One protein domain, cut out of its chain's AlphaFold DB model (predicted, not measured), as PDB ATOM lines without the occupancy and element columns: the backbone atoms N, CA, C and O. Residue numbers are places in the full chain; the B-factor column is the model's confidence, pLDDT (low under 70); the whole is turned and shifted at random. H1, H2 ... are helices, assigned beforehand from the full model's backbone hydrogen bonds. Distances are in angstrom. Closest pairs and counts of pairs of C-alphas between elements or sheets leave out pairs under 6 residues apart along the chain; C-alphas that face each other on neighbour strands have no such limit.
ATOM      1  N   GLU A 408      15.422 -55.512 -14.766       94.56
ATOM      2  CA  GLU A 408      16.406 -55.373 -15.830       94.56
ATOM      3  C   GLU A 408      17.160 -54.048 -15.671       94.56
ATOM      4  O   GLU A 408      16.620 -53.068 -15.151       94.56
ATOM      5  N   ALA A 409      18.414 -54.003 -16.130       92.88
ATOM      6  CA  ALA A 409      19.287 -52.847 -15.921       92.88
ATOM      7  C   ALA A 409      18.706 -51.537 -16.493       92.88
ATOM      8  O   ALA A 409      18.925 -50.468 -15.934       92.88
ATOM      9  N   ASP A 410      17.940 -51.611 -17.585       92.69
ATOM     10  CA  ASP A 410      17.225 -50.459 -18.149       92.69
ATOM     11  C   ASP A 410      16.112 -49.935 -17.218       92.69
ATOM     12  O   ASP A 410      15.990 -48.735 -16.985       92.69
ATOM     13  N   ILE A 411      15.348 -50.830 -16.585       95.69
ATOM     14  CA  ILE A 411      14.270 -50.459 -15.653       95.69
ATOM     15  C   ILE A 411      14.851 -49.862 -14.364       95.69
ATOM     16  O   ILE A 411      14.322 -48.882 -13.838       95.69
ATOM     17  N   GLN A 412      15.963 -50.421 -13.873       95.31
ATOM     18  CA  GLN A 412      16.719 -49.875 -12.739       95.31
ATOM     19  C   GLN A 412      17.138 -48.424 -12.993       95.31
ATOM     20  O   GLN A 412      16.910 -47.554 -12.150       95.31
ATOM     21  N   ARG A 413      17.701 -48.166 -14.178       95.00
ATOM     22  CA  ARG A 413      18.099 -46.832 -14.631       95.00
ATOM     23  C   ARG A 413      16.928 -45.864 -14.698       95.00
ATOM     24  O   ARG A 413      17.015 -44.787 -14.121       95.00
ATOM     25  N   LYS A 414      15.813 -46.257 -15.316       95.44
ATOM     26  CA  LYS A 414      14.609 -45.414 -15.408       95.44
ATOM     27  C   LYS A 414      14.029 -45.075 -14.037       95.44
ATOM     28  O   LYS A 414      13.677 -43.927 -13.794       95.44
ATOM     29  N   GLY A 415      13.996 -46.032 -13.110       95.19
ATOM     30  CA  GLY A 415      13.594 -45.752 -11.731       95.19
ATOM     31  C   GLY A 415      14.544 -44.778 -11.021       95.19
ATOM     32  O   GLY A 415      14.083 -43.892 -10.304       95.19
ATOM     33  N   CYS A 416      15.857 -44.886 -11.262       96.06
ATOM     34  CA  CYS A 416      16.842 -43.937 -10.731       96.06
ATOM     35  C   CYS A 416      16.661 -42.538 -11.330       96.06
ATOM     36  O   CYS A 416      16.677 -41.562 -10.586       96.06
ATOM     37  N   TYR A 417      16.414 -42.437 -12.636       95.50
ATOM     38  CA  TYR A 417      16.104 -41.172 -13.302       95.50
ATOM     39  C   TYR A 417      14.855 -40.507 -12.706       95.50
ATOM     40  O   TYR A 417      14.900 -39.346 -12.305       95.50
ATOM     41  N   LEU A 418      13.755 -41.255 -12.547       95.44
ATOM     42  CA  LEU A 418      12.530 -40.728 -11.935       95.44
ATOM     43  C   LEU A 418      12.756 -40.272 -10.483       95.44
ATOM     44  O   LEU A 418      12.065 -39.374 -10.011       95.44
ATOM     45  N   SER A 419      13.724 -40.850  -9.761       93.94
ATOM     46  CA  SER A 419      14.025 -40.443  -8.381       93.94
ATOM     47  C   SER A 419      14.610 -39.027  -8.262       93.94
ATOM     48  O   SER A 419      14.601 -38.465  -7.166       93.94
ATOM     49  N   LEU A 420      15.074 -38.430  -9.369       94.88
ATOM     50  CA  LEU A 420      15.587 -37.056  -9.404       94.88
ATOM     51  C   LEU A 420      14.482 -36.006  -9.196       94.88
ATOM     52  O   LEU A 420      14.740 -34.956  -8.608       94.88
ATOM     53  N   TYR A 421      13.247 -36.323  -9.593       93.31
ATOM     54  CA  TYR A 421      12.067 -35.477  -9.407       93.31
ATOM     55  C   TYR A 421      11.727 -35.309  -7.924       93.31
ATOM     56  O   TYR A 421      11.976 -36.211  -7.126       93.31
ATOM     57  N   GLY A 422      11.123 -34.173  -7.559       86.88
ATOM     58  CA  GLY A 422      10.647 -33.912  -6.193       86.88
ATOM     59  C   GLY A 422       9.582 -34.903  -5.697       86.88
ATOM     60  O   GLY A 422       8.985 -35.640  -6.482       86.88
ATOM     61  N   LEU A 423       9.320 -34.911  -4.384       78.56
ATOM     62  CA  LEU A 423       8.298 -35.756  -3.733       78.56
ATOM     63  C   LEU A 423       6.862 -35.270  -4.023       78.56
ATOM     64  O   LEU A 423       6.121 -34.872  -3.125       78.56
ATOM     65  N   ALA A 424       6.476 -35.322  -5.292       81.38
ATOM     66  CA  ALA A 424       5.172 -34.952  -5.821       81.38
ATOM     67  C   ALA A 424       4.791 -35.900  -6.977       81.38
ATOM     68  O   ALA A 424       5.653 -36.655  -7.437       81.38
ATOM     69  N   PRO A 425       3.526 -35.903  -7.436       85.06
ATOM     70  CA  PRO A 425       3.131 -36.650  -8.627       85.06
ATOM     71  C   PRO A 425       3.994 -36.273  -9.836       85.06
ATOM     72  O   PRO A 425       4.035 -35.116 -10.236       85.06
ATOM     73  N   ILE A 426       4.670 -37.262 -10.407       89.44
ATOM     74  CA  ILE A 426       5.538 -37.148 -11.572       89.44
ATOM     75  C   ILE A 426       4.693 -37.401 -12.815       89.44
ATOM     76  O   ILE A 426       4.153 -38.497 -12.989       89.44
ATOM     77  N   VAL A 427       4.611 -36.403 -13.689       85.62
ATOM     78  CA  VAL A 427       4.006 -36.548 -15.015       85.62
ATOM     79  C   VAL A 427       5.045 -37.158 -15.953       85.62
ATOM     80  O   VAL A 427       6.096 -36.561 -16.188       85.62
ATOM     81  N   VAL A 428       4.767 -38.350 -16.485       86.31
ATOM     82  CA  VAL A 428       5.635 -39.004 -17.478       86.31
ATOM     83  C   VAL A 428       4.879 -39.137 -18.791       86.31
ATOM     84  O   VAL A 428       4.169 -40.118 -19.013       86.31
ATOM     85  N   ASP A 429       5.036 -38.146 -19.666       79.44
ATOM     86  CA  ASP A 429       4.369 -38.127 -20.966       79.44
ATOM     87  C   ASP A 429       5.146 -38.934 -22.015       79.44
ATOM     88  O   ASP A 429       5.925 -38.411 -22.815       79.44
ATOM     89  N   VAL A 430       4.926 -40.247 -21.999       81.62
ATOM     90  CA  VAL A 430       5.520 -41.172 -22.973       81.62
ATOM     91  C   VAL A 430       5.035 -40.924 -24.407       81.62
ATOM     92  O   VAL A 430       5.634 -41.465 -25.331       81.62
ATOM     93  N   GLU A 431       3.966 -40.149 -24.630       70.31
ATOM     94  CA  GLU A 431       3.439 -39.852 -25.972       70.31
ATOM     95  C   GLU A 431       4.319 -38.860 -26.737       70.31
ATOM     96  O   GLU A 431       4.355 -38.890 -27.965       70.31
ATOM     97  N   THR A 432       5.084 -38.040 -26.015       72.75
ATOM     98  CA  THR A 432       6.042 -37.086 -26.600       72.75
ATOM     99  C   THR A 432       7.321 -37.743 -27.124       72.75
ATOM    100  O   THR A 432       8.115 -37.096 -27.806       72.75
ATOM    101  N   ILE A 433       7.539 -39.028 -26.829       78.31
ATOM    102  CA  ILE A 433       8.716 -39.773 -27.280       78.31
ATOM    103  C   ILE A 433       8.509 -40.192 -28.740       78.31
ATOM    104  O   ILE A 433       7.699 -41.069 -29.029       78.31
ATOM    105  N   GLU A 434       9.267 -39.588 -29.661       78.50
ATOM    106  CA  GLU A 434       9.148 -39.852 -31.106       78.50
ATOM    107  C   GLU A 434       9.495 -41.303 -31.494       78.50
ATOM    108  O   GLU A 434       8.912 -41.863 -32.425       78.50
ATOM    109  N   ASP A 435      10.451 -41.918 -30.793       89.38
ATOM    110  CA  ASP A 435      10.892 -43.285 -31.061       89.38
ATOM    111  C   ASP A 435       9.969 -44.318 -30.394       89.38
ATOM    112  O   ASP A 435       9.888 -44.417 -29.168       89.38
ATOM    113  N   ILE A 436       9.296 -45.122 -31.220       80.31
ATOM    114  CA  ILE A 436       8.289 -46.100 -30.779       80.31
ATOM    115  C   ILE A 436       8.904 -47.173 -29.867       80.31
ATOM    116  O   ILE A 436       8.264 -47.611 -28.912       80.31
ATOM    117  N   GLU A 437      10.141 -47.598 -30.136       82.62
ATOM    118  CA  GLU A 437      10.822 -48.600 -29.308       82.62
ATOM    119  C   GLU A 437      11.161 -48.026 -27.924       82.62
ATOM    120  O   GLU A 437      10.884 -48.652 -26.899       82.62
ATOM    121  N   ALA A 438      11.696 -46.805 -27.859       81.31
ATOM    122  CA  ALA A 438      11.935 -46.093 -26.608       81.31
ATOM    123  C   ALA A 438      10.636 -45.854 -25.826       81.31
ATOM    124  O   ALA A 438      10.613 -46.061 -24.608       81.31
ATOM    125  N   GLN A 439       9.555 -45.479 -26.515       83.25
ATOM    126  CA  GLN A 439       8.228 -45.318 -25.930       83.25
ATOM    127  C   GLN A 439       7.731 -46.628 -25.297       83.25
ATOM    128  O   GLN A 439       7.363 -46.645 -24.118       83.25
ATOM    129  N   GLU A 440       7.777 -47.744 -26.032       84.19
ATOM    130  CA  GLU A 440       7.396 -49.067 -25.520       84.19
ATOM    131  C   GLU A 440       8.253 -49.460 -24.306       84.19
ATOM    132  O   GLU A 440       7.728 -49.891 -23.274       84.19
ATOM    133  N   ASN A 441       9.565 -49.223 -24.375       88.44
ATOM    134  CA  ASN A 441      10.485 -49.506 -23.278       88.44
ATOM    135  C   ASN A 441      10.172 -48.677 -22.020       88.44
ATOM    136  O   ASN A 441      10.371 -49.156 -20.900       88.44
ATOM    137  N   TRP A 442       9.725 -47.425 -22.151       90.94
ATOM    138  CA  TRP A 442       9.285 -46.616 -21.008       90.94
ATOM    139  C   TRP A 442       7.984 -47.139 -20.403       90.94
ATOM    140  O   TRP A 442       7.907 -47.296 -19.184       90.94
ATOM    141  N   ILE A 443       7.005 -47.496 -21.236       88.50
ATOM    142  CA  ILE A 443       5.736 -48.087 -20.786       88.50
ATOM    143  C   ILE A 443       5.986 -49.392 -20.019       88.50
ATOM    144  O   ILE A 443       5.422 -49.602 -18.941       88.50
ATOM    145  N   ILE A 444       6.861 -50.264 -20.531       87.94
ATOM    146  CA  ILE A 444       7.245 -51.511 -19.853       87.94
ATOM    147  C   ILE A 444       7.898 -51.214 -18.499       87.94
ATOM    148  O   ILE A 444       7.551 -51.857 -17.504       87.94
ATOM    149  N   ALA A 445       8.810 -50.241 -18.438       92.25
ATOM    150  CA  ALA A 445       9.488 -49.875 -17.199       92.25
ATOM    151  C   ALA A 445       8.513 -49.331 -16.144       92.25
ATOM    152  O   ALA A 445       8.518 -49.827 -15.017       92.25
ATOM    153  N   LEU A 446       7.644 -48.383 -16.508       91.38
ATOM    154  CA  LEU A 446       6.643 -47.795 -15.609       91.38
ATOM    155  C   LEU A 446       5.684 -48.861 -15.072       91.38
ATOM    156  O   LEU A 446       5.541 -49.005 -13.856       91.38
ATOM    157  N   ASN A 447       5.110 -49.680 -15.960       89.06
ATOM    158  CA  ASN A 447       4.227 -50.779 -15.568       89.06
ATOM    159  C   ASN A 447       4.934 -51.761 -14.637       89.06
ATOM    160  O   ASN A 447       4.356 -52.185 -13.641       89.06
ATOM    161  N   THR A 448       6.196 -52.086 -14.926       90.12
ATOM    162  CA  THR A 448       6.995 -52.984 -14.090       90.12
ATOM    163  C   THR A 448       7.226 -52.379 -12.704       90.12
ATOM    164  O   THR A 448       6.963 -53.045 -11.705       90.12
ATOM    165  N   LEU A 449       7.662 -51.122 -12.603       91.88
ATOM    166  CA  LEU A 449       7.879 -50.455 -11.313       91.88
ATOM    167  C   LEU A 449       6.589 -50.390 -10.475       91.88
ATOM    168  O   LEU A 449       6.629 -50.694  -9.279       91.88
ATOM    169  N   VAL A 450       5.446 -50.090 -11.102       88.50
ATOM    170  CA  VAL A 450       4.122 -50.092 -10.450       88.50
ATOM    171  C   VAL A 450       3.741 -51.482  -9.950       88.50
ATOM    172  O   VAL A 450       3.338 -51.687  -8.800       88.50
ATOM    173  N   ASP A 451       3.935 -52.477 -10.800       84.44
ATOM    174  CA  ASP A 451       3.674 -53.874 -10.503       84.44
ATOM    175  C   ASP A 451       4.476 -54.395  -9.298       84.44
ATOM    176  O   ASP A 451       3.945 -55.142  -8.465       84.44
ATOM    177  N   TRP A 452       5.747 -53.992  -9.190       84.56
ATOM    178  CA  TRP A 452       6.640 -54.323  -8.075       84.56
ATOM    179  C   TRP A 452       6.393 -53.474  -6.817       84.56
ATOM    180  O   TRP A 452       7.037 -53.728  -5.801       84.56
ATOM    181  N   HIS A 453       5.446 -52.526  -6.855       84.44
ATOM    182  CA  HIS A 453       5.174 -51.562  -5.780       84.44
ATOM    183  C   HIS A 453       6.399 -50.703  -5.425       84.44
ATOM    184  O   HIS A 453       6.649 -50.370  -4.269       84.44
ATOM    185  N   LEU A 454       7.183 -50.371  -6.452       88.38
ATOM    186  CA  LEU A 454       8.287 -49.414  -6.383       88.38
ATOM    187  C   LEU A 454       7.864 -48.028  -6.896       88.38
ATOM    188  O   LEU A 454       8.578 -47.049  -6.707       88.38
ATOM    189  N   LEU A 455       6.695 -47.946  -7.521       88.25
ATOM    190  CA  LEU A 455       6.048 -46.726  -7.978       88.25
ATOM    191  C   LEU A 455       4.534 -46.898  -7.789       88.25
ATOM    192  O   LEU A 455       4.030 -48.022  -7.840       88.25
ATOM    193  N   GLU A 456       3.800 -45.822  -7.546       84.25
ATOM    194  CA  GLU A 456       2.338 -45.844  -7.465       84.25
ATOM    195  C   GLU A 456       1.755 -45.076  -8.653       84.25
ATOM    196  O   GLU A 456       2.182 -43.961  -8.925       84.25
ATOM    197  N   LEU A 457       0.802 -45.675  -9.370       83.06
ATOM    198  CA  LEU A 457       0.005 -44.983 -10.387       83.06
ATOM    199  C   LEU A 457      -1.201 -44.348  -9.687       83.06
ATOM    200  O   LEU A 457      -1.922 -45.054  -8.974       83.06
ATOM    201  N   LEU A 458      -1.409 -43.043  -9.866       74.44
ATOM    202  CA  LEU A 458      -2.534 -42.344  -9.243       74.44
ATOM    203  C   LEU A 458      -3.849 -42.658  -9.981       74.44
ATOM    204  O   LEU A 458      -3.880 -42.843 -11.198       74.44
ATOM    205  N   GLU A 459      -4.946 -42.786  -9.227       60.59
ATOM    206  CA  GLU A 459      -6.264 -43.102  -9.790       60.59
ATOM    207  C   GLU A 459      -6.851 -41.887 -10.526       60.59
ATOM    208  O   GLU A 459      -6.717 -40.752 -10.079       60.59
ATOM    209  N   ASN A 460      -7.541 -42.133 -11.647       56.78
ATOM    210  CA  ASN A 460      -8.209 -41.110 -12.471       56.78
ATOM    211  C   ASN A 460      -7.287 -40.027 -13.063       56.78
ATOM    212  O   ASN A 460      -7.765 -38.965 -13.456       56.78
ATOM    213  N   PHE A 475      16.161 -45.571  -4.409       91.88
ATOM    214  CA  PHE A 475      16.576 -45.378  -5.803       91.88
ATOM    215  C   PHE A 475      17.641 -44.284  -5.941       91.88
ATOM    216  O   PHE A 475      18.560 -44.434  -6.741       91.88
ATOM    217  N   HIS A 476      17.575 -43.239  -5.122       86.50
ATOM    218  CA  HIS A 476      18.585 -42.189  -5.075       86.50
ATOM    219  C   HIS A 476      19.937 -42.716  -4.555       86.50
ATOM    220  O   HIS A 476      20.984 -42.447  -5.144       86.50
ATOM    221  N   ASP A 477      19.926 -43.560  -3.518       86.62
ATOM    222  CA  ASP A 477      21.126 -44.243  -3.016       86.62
ATOM    223  C   ASP A 477      21.728 -45.206  -4.052       86.62
ATOM    224  O   ASP A 477      22.949 -45.389  -4.115       86.62
ATOM    225  N   LYS A 478      20.884 -45.844  -4.877       91.38
ATOM    226  CA  LYS A 478      21.327 -46.661  -6.017       91.38
ATOM    227  C   LYS A 478      21.917 -45.809  -7.131       91.38
ATOM    228  O   LYS A 478      22.969 -46.166  -7.658       91.38
ATOM    229  N   PHE A 479      21.291 -44.681  -7.442       93.00
ATOM    230  CA  PHE A 479      21.786 -43.732  -8.430       93.00
ATOM    231  C   PHE A 479      23.186 -43.217  -8.068       93.00
ATOM    232  O   PHE A 479      24.069 -43.190  -8.922       93.00
ATOM    233  N   ALA A 480      23.446 -42.941  -6.786       88.88
ATOM    234  CA  ALA A 480      24.766 -42.528  -6.301       88.88
ATOM    235  C   ALA A 480      25.884 -43.570  -6.538       88.88
ATOM    236  O   ALA A 480      27.069 -43.231  -6.468       88.88
ATOM    237  N   GLN A 481      25.534 -44.831  -6.821       90.19
ATOM    238  CA  GLN A 481      26.476 -45.916  -7.122       90.19
ATOM    239  C   GLN A 481      26.765 -46.069  -8.622       90.19
ATOM    240  O   GLN A 481      27.648 -46.852  -8.985       90.19
ATOM    241  N   PHE A 482      26.042 -45.366  -9.498       92.06
ATOM    242  CA  PHE A 482      26.277 -45.423 -10.943       92.06
ATOM    243  C   PHE A 482      27.644 -44.811 -11.298       92.06
ATOM    244  O   PHE A 482      28.197 -44.035 -10.514       92.06
ATOM    245  N   PRO A 483      28.229 -45.138 -12.462       94.88
ATOM    246  CA  PRO A 483      29.412 -44.441 -12.955       94.88
ATOM    247  C   PRO A 483      29.187 -42.916 -12.976       94.88
ATOM    248  O   PRO A 483      28.112 -42.485 -13.391       94.88
ATOM    249  N   PRO A 484      30.172 -42.083 -12.582       93.88
ATOM    250  CA  PRO A 484      29.994 -40.627 -12.543       93.88
ATOM    251  C   PRO A 484      29.547 -40.013 -13.876       93.88
ATOM    252  O   PRO A 484      28.771 -39.068 -13.878       93.88
ATOM    253  N   GLU A 485      30.005 -40.570 -15.001       93.19
ATOM    254  CA  GLU A 485      29.611 -40.127 -16.346       93.19
ATOM    255  C   GLU A 485      28.114 -40.363 -16.609       93.19
ATOM    256  O   GLU A 485      27.429 -39.472 -17.097       93.19
ATOM    257  N   GLU A 486      27.590 -41.523 -16.203       93.69
ATOM    258  CA  GLU A 486      26.168 -41.874 -16.340       93.69
ATOM    259  C   GLU A 486      25.298 -41.057 -15.371       93.69
ATOM    260  O   GLU A 486      24.215 -40.603 -15.733       93.69
ATOM    261  N   GLN A 487      25.784 -40.796 -14.149       93.88
ATOM    262  CA  GLN A 487      25.097 -39.890 -13.221       93.88
ATOM    263  C   GLN A 487      24.964 -38.484 -13.807       93.88
ATOM    264  O   GLN A 487      23.897 -37.877 -13.712       93.88
TER     265      GLN A 487
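This is residues 408 to 460 and 475 to 487 of the 874 residues of the protein "NB-ARC" of Planktothrix agardhii CCAP 1459/11A (UniProt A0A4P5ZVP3). The longest helix, H2, is met about perpendicularly by a shorter helix, H1, which sits in the middle of the model between H2 on one side and the short helix H3 on the other; a last short helix, H4, lies at the far end beyond H3. A long loop, residues 419 to 435, leads from the end of H1 to the start of H2, and the stretch after H2 runs out to a cut at Asn 460. The printed part has 66 residues, with four named helices in the order H1, H2, H3, H4 and no named strand, and its class is all helix. The whole is compact, with a radius of gyration of the C-alphas of 12.4 A, and it spans 35 by 27 by 20 A.

H2, residues 436 to 451, touches H1, residues 409 to 418, with residues 442 to 449 alone. Their closest C-alphas are those of Ile 411 and Ala 445, 5.1 A apart, and their lines are about perpendicular at 79 degrees. H1 also touches H3, residues 475 to 479; the closest C-alphas, those of Cys 416 and Phe 475, are 5.1 A apart. H3 and H4, residues 484 to 487, are close but not clearly touching, with the C-alphas of Phe 479 and Gln 487 closest at 7.0 A. H2 is apart from H3 and from H4, and H1 is apart from H4. In H1, H2 and H3 every O i to N i+4 pair is within hydrogen-bond range; H4 is too short for such a pair, but its one O i to N i+3 pair is within range.

H2 has 16 residues and measures 22.2 A from C-alpha 436 at (8.289, -46.100, -30.779) to C-alpha 451. H1 has 10 residues and measures 14.4 A; it begins with C-alpha 409 at (19.287, -52.847, -15.921). H3, five residues, measures 6.1 A, and H4, four residues, measures 5.0 A and ends with C-alpha 487 at (25.097, -39.890, -13.221).

The two C-alphas farthest apart are those of Asn 460 and Pro 484, at 38.2 A. Residues 461 to 474 are not printed, and C-alphas 460 and 475 are 26.0 A apart across this cut, which falls in the link from H2 to H3. The link from H1 to H2 is long, with 17 residues, and the link from H3 to H4 is tight, with 4. The mean pLDDT of the printed part is 87.3, and residues 459 to 460 are under 70.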